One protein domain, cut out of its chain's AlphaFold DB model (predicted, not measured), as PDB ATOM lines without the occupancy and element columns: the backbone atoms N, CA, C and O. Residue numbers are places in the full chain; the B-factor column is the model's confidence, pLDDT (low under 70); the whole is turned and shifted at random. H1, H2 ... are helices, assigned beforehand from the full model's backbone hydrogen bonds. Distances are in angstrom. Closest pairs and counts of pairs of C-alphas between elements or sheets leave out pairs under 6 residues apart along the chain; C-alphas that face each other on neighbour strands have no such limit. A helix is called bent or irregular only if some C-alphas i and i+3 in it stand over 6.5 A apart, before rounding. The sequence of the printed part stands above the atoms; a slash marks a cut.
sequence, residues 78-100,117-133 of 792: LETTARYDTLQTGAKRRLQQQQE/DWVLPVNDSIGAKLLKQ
ATOM      1  N   LEU A  78     216.210 263.327 352.179       70.44
ATOM      2  CA  LEU A  78     217.483 263.671 351.554       70.44
ATOM      3  C   LEU A  78     217.816 262.662 350.442       70.44
ATOM      4  O   LEU A  78     217.973 261.466 350.693       70.44
ATOM      5  N   GLU A  79     217.929 263.147 349.206       68.06
ATOM      6  CA  GLU A  79     218.360 262.360 348.048       68.06
ATOM      7  C   GLU A  79     219.658 262.935 347.478       68.06
ATOM      8  O   GLU A  79     219.825 264.150 347.354       68.06
ATOM      9  N   THR A  80     220.591 262.060 347.098       75.38
ATOM     10  CA  THR A  80     221.800 262.469 346.377       75.38
ATOM     11  C   THR A  80     221.410 263.133 345.063       75.38
ATOM     12  O   THR A  80     220.651 262.551 344.284       75.38
ATOM     13  N   THR A  81     221.962 264.313 344.768       73.12
ATOM     14  CA  THR A  81     221.722 264.963 343.472       73.12
ATOM     15  C   THR A  81     222.150 264.040 342.324       73.12
ATOM     16  O   THR A  81     223.036 263.198 342.483       73.12
ATOM     17  N   ALA A  82     221.559 264.198 341.136       70.94
ATOM     18  CA  ALA A  82     221.755 263.271 340.012       70.94
ATOM     19  C   ALA A  82     223.219 263.123 339.522       70.94
ATOM     20  O   ALA A  82     223.516 262.223 338.742       70.94
ATOM     21  N   ARG A  83     224.146 263.981 339.979       64.38
ATOM     22  CA  ARG A  83     225.596 263.857 339.728       64.38
ATOM     23  C   ARG A  83     226.291 262.857 340.670       64.38
ATOM     24  O   ARG A  83     227.363 262.365 340.324       64.38
ATOM     25  N   TYR A  84     225.675 262.548 341.813       68.56
ATOM     26  CA  TYR A  84     226.202 261.699 342.886       68.56
ATOM     27  C   TYR A  84     225.344 260.452 343.194       68.56
ATOM     28  O   TYR A  84     225.753 259.635 344.014       68.56
ATOM     29  N   ASP A  85     224.202 260.255 342.522       72.31
ATOM     30  CA  ASP A  85     223.372 259.036 342.613       72.31
ATOM     31  C   ASP A  85     224.039 257.828 341.914       72.31
ATOM     32  O   ASP A  85     223.617 257.349 340.858       72.31
ATOM     33  N   THR A  86     225.129 257.333 342.506       67.00
ATOM     34  CA  THR A  86     225.951 256.226 341.981       67.00
ATOM     35  C   THR A  86     225.213 254.888 341.908       67.00
ATOM     36  O   THR A  86     225.619 254.010 341.149       67.00
ATOM     37  N   LEU A  87     224.124 254.734 342.668       68.75
ATOM     38  CA  LEU A  87     223.289 253.529 342.737       68.75
ATOM     39  C   LEU A  87     222.005 253.626 341.884       68.75
ATOM     40  O   LEU A  87     221.226 252.663 341.820       68.75
ATOM     41  N   GLN A  88     221.804 254.767 341.207       67.81
ATOM     42  CA  GLN A  88     220.642 255.078 340.360       67.81
ATOM     43  C   GLN A  88     219.309 254.963 341.128       67.81
ATOM     44  O   GLN A  88     218.282 254.554 340.585       67.81
ATOM     45  N   THR A  89     219.336 255.285 342.421       70.38
ATOM     46  CA  THR A  89     218.199 255.211 343.346       70.38
ATOM     47  C   THR A  89     217.129 256.252 343.034       70.38
ATOM     48  O   THR A  89     215.945 255.917 343.051       70.38
ATOM     49  N   GLY A  90     217.528 257.473 342.676       71.38
ATOM     50  CA  GLY A  90     216.632 258.531 342.214       71.38
ATOM     51  C   GLY A  90     216.083 258.236 340.818       71.38
ATOM     52  O   GLY A  90     214.907 258.471 340.560       71.38
ATOM     53  N   ALA A  91     216.890 257.648 339.928       67.44
ATOM     54  CA  ALA A  91     216.432 257.237 338.597       67.44
ATOM     55  C   ALA A  91     215.369 256.121 338.664       67.44
ATOM     56  O   ALA A  91     214.298 256.259 338.074       67.44
ATOM     57  N   LYS A  92     215.620 255.061 339.446       68.31
ATOM     58  CA  LYS A  92     214.650 253.976 339.697       68.31
ATOM     59  C   LYS A  92     213.376 254.493 340.365       68.31
ATOM     60  O   LYS A  92     212.283 254.157 339.924       68.31
ATOM     61  N   ARG A  93     213.505 255.359 341.378       69.50
ATOM     62  CA  ARG A  93     212.363 256.011 342.039       69.50
ATOM     63  C   ARG A  93     211.528 256.840 341.063       69.50
ATOM     64  O   ARG A  93     210.310 256.737 341.104       69.50
ATOM     65  N   ARG A  94     212.154 257.622 340.178       69.94
ATOM     66  CA  ARG A  94     211.436 258.428 339.176       69.94
ATOM     67  C   ARG A  94     210.668 257.561 338.186       69.94
ATOM     68  O   ARG A  94     209.516 257.870 337.921       69.94
ATOM     69  N   LEU A  95     211.252 256.462 337.709       66.44
ATOM     70  CA  LEU A  95     210.537 255.501 336.863       66.44
ATOM     71  C   LEU A  95     209.366 254.847 337.612       66.44
ATOM     72  O   LEU A  95     208.275 254.764 337.068       66.44
ATOM     73  N   GLN A  96     209.555 254.478 338.881       66.06
ATOM     74  CA  GLN A  96     208.495 253.919 339.726       66.06
ATOM     75  C   GLN A  96     207.388 254.935 340.078       66.06
ATOM     76  O   GLN A  96     206.242 254.541 340.250       66.06
ATOM     77  N   GLN A  97     207.694 256.235 340.146       65.56
ATOM     78  CA  GLN A  97     206.699 257.313 340.287       65.56
ATOM     79  C   GLN A  97     206.046 257.714 338.954       65.56
ATOM     80  O   GLN A  97     204.968 258.292 338.959       65.56
ATOM     81  N   GLN A  98     206.676 257.409 337.816       60.41
ATOM     82  CA  GLN A  98     206.108 257.600 336.476       60.41
ATOM     83  C   GLN A  98     205.270 256.397 336.002       60.41
ATOM     84  O   GLN A  98     204.732 256.434 334.899       60.41
ATOM     85  N   GLN A  99     205.107 255.363 336.835       54.81
ATOM     86  CA  GLN A  99     204.170 254.251 336.629       54.81
ATOM     87  C   GLN A  99     202.736 254.600 337.090       54.81
ATOM     88  O   GLN A  99     202.062 253.794 337.729       54.81
ATOM     89  N   GLU A 100     202.256 255.790 336.722       49.19
ATOM     90  CA  GLU A 100     200.813 256.046 336.589       49.19
ATOM     91  C   GLU A 100     200.290 255.349 335.305       49.19
ATOM     92  O   GLU A 100     201.071 255.063 334.388       49.19
ATOM     93  N   ASP A 117     212.404 248.523 334.066       58.94
ATOM     94  CA  ASP A 117     213.395 248.167 335.102       58.94
ATOM     95  C   ASP A 117     214.612 247.361 334.592       58.94
ATOM     96  O   ASP A 117     215.673 247.372 335.219       58.94
ATOM     97  N   TRP A 118     214.471 246.626 333.483       61.00
ATOM     98  CA  TRP A 118     215.544 245.824 332.874       61.00
ATOM     99  C   TRP A 118     216.367 246.619 331.847       61.00
ATOM    100  O   TRP A 118     217.425 246.154 331.424       61.00
ATOM    101  N   VAL A 119     215.906 247.812 331.453       65.50
ATOM    102  CA  VAL A 119     216.545 248.692 330.454       65.50
ATOM    103  C   VAL A 119     216.809 250.076 331.062       65.50
ATOM    104  O   VAL A 119     216.607 251.120 330.444       65.50
ATOM    105  N   LEU A 120     217.292 250.091 332.306       63.78
ATOM    106  CA  LEU A 120     217.760 251.313 332.953       63.78
ATOM    107  C   LEU A 120     218.989 251.866 332.206       63.78
ATOM    108  O   LEU A 120     219.962 251.126 332.024       63.78
ATOM    109  N   PRO A 121     219.006 253.152 331.802       59.34
ATOM    110  CA  PRO A 121     220.183 253.763 331.199       59.34
ATOM    111  C   PRO A 121     221.295 253.861 332.248       59.34
ATOM    112  O   PRO A 121     221.247 254.685 333.165       59.34
ATOM    113  N   VAL A 122     222.299 252.988 332.132       64.75
ATOM    114  CA  VAL A 122     223.372 252.883 333.124       64.75
ATOM    115  C   VAL A 122     224.278 254.110 333.039       64.75
ATOM    116  O   VAL A 122     225.185 254.182 332.214       64.75
ATOM    117  N   ASN A 123     224.063 255.061 333.948       70.12
ATOM    118  CA  ASN A 123     225.038 256.103 334.240       70.12
ATOM    119  C   ASN A 123     226.370 255.454 334.643       70.12
ATOM    120  O   ASN A 123     226.424 254.747 335.652       70.12
ATOM    121  N   ASP A 124     227.436 255.741 333.888       74.38
ATOM    122  CA  ASP A 124     228.806 255.368 334.249       74.38
ATOM    123  C   ASP A 124     229.109 255.756 335.703       74.38
ATOM    124  O   ASP A 124     228.904 256.910 336.112       74.38
ATOM    125  N   SER A 125     229.662 254.814 336.470       80.88
ATOM    126  CA  SER A 125     230.159 255.099 337.816       80.88
ATOM    127  C   SER A 125     231.298 256.123 337.762       80.88
ATOM    128  O   SER A 125     232.006 256.240 336.759       80.88
ATOM    129  N   ILE A 126     231.518 256.859 338.853       81.44
ATOM    130  CA  ILE A 126     232.594 257.864 338.925       81.44
ATOM    131  C   ILE A 126     233.963 257.212 338.646       81.44
ATOM    132  O   ILE A 126     234.771 257.774 337.913       81.44
ATOM    133  N   GLY A 127     234.175 255.977 339.119       84.75
ATOM    134  CA  GLY A 127     235.357 255.177 338.787       84.75
ATOM    135  C   GLY A 127     235.462 254.825 337.298       84.75
ATOM    136  O   GLY A 127     236.543 254.947 336.731       84.75
ATOM    137  N   ALA A 128     234.361 254.456 336.631       82.25
ATOM    138  CA  ALA A 128     234.361 254.201 335.187       82.25
ATOM    139  C   ALA A 128     234.651 255.476 334.372       82.25
ATOM    140  O   ALA A 128     235.415 255.417 333.409       82.25
ATOM    141  N   LYS A 129     234.116 256.635 334.784       84.38
ATOM    142  CA  LYS A 129     234.416 257.945 334.172       84.38
ATOM    143  C   LYS A 129     235.891 258.317 334.330       84.38
ATOM    144  O   LYS A 129     236.529 258.663 333.340       84.38
ATOM    145  N   LEU A 130     236.441 258.174 335.537       85.88
ATOM    146  CA  LEU A 130     237.854 258.438 335.814       85.88
ATOM    147  C   LEU A 130     238.772 257.492 335.026       85.88
ATOM    148  O   LEU A 130     239.744 257.939 334.426       85.88
ATOM    149  N   LEU A 131     238.441 256.200 334.956       85.25
ATOM    150  CA  LEU A 131     239.171 255.231 334.135       85.25
ATOM    151  C   LEU A 131     239.126 255.613 332.646       85.25
ATOM    152  O   LEU A 131     240.176 255.641 332.002       85.25
ATOM    153  N   LYS A 132     237.955 255.986 332.110       85.75
ATOM    154  CA  LYS A 132     237.803 256.493 330.732       85.75
ATOM    155  C   LYS A 132     238.660 257.740 330.472       85.75
ATOM    156  O   LYS A 132     239.302 257.819 329.429       85.75
ATOM    157  N   GLN A 133     238.737 258.671 331.427       87.12
ATOM    158  CA  GLN A 133     239.625 259.843 331.358       87.12
ATOM    159  C   GLN A 133     241.116 259.460 331.408       87.12
ATOM    160  O   GLN A 133     241.916 260.045 330.685       87.12
TER     161      GLN A 133
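What this domain is: This is residues 78 to 100 and 117 to 133 of the 792 residues of the protein "G-patch domain-containing protein" of Phytophthora cactorum (UniProt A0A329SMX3). Two short helices, H1 and H2, lie toward opposite ends of a loose, thin layout, with winding stretches of chain, residues 78 to 88 and 117 to 125, filling much of the length between them. No packed core joins the two helices; each belongs to its own printed piece of chain. The printed part has 40 residues with two named helices, H1 then H2, and no named strand; the class is all helix, though the helices hold 17 of the 40 residues. The radius of gyration of the C-alphas is 11.8 A, and the C-alphas span 39 by 26 by 10 A, only just flat.

Where its parts are: H1, the longest helix by residues, holds residues 89 to 97 and measures 12.1 A from C-alpha 89 at (218.199, 255.211, 343.346) to C-alpha 97 at (206.699, 257.313, 340.287). H2 holds residues 126 to 133 and measures 10.5 A, ending at C-alpha 133 at (239.625, 259.843, 331.358).

How they stand to each other: H1 and H2 are apart, with no C-alpha of the one within 8 A of the other. In both H1 and H2 every backbone O i to N i+4 pair is within hydrogen-bond range. Neither helix is bent or irregular.

The domain as a whole: The two C-alphas farthest apart, those of Glu 100 and Gln 133, are 39.3 A apart. Residues 101 to 116 are not printed, and C-alphas 100 and 117 are 14.9 A apart across the cut. The link from H1 to H2 is the link across the cut. The mean pLDDT of the printed part is 70.5; 22 residues are under 70, among them residues 91 to 100 and 117 to 122. The mean pLDDT is 68 in H1 and 85 in H2.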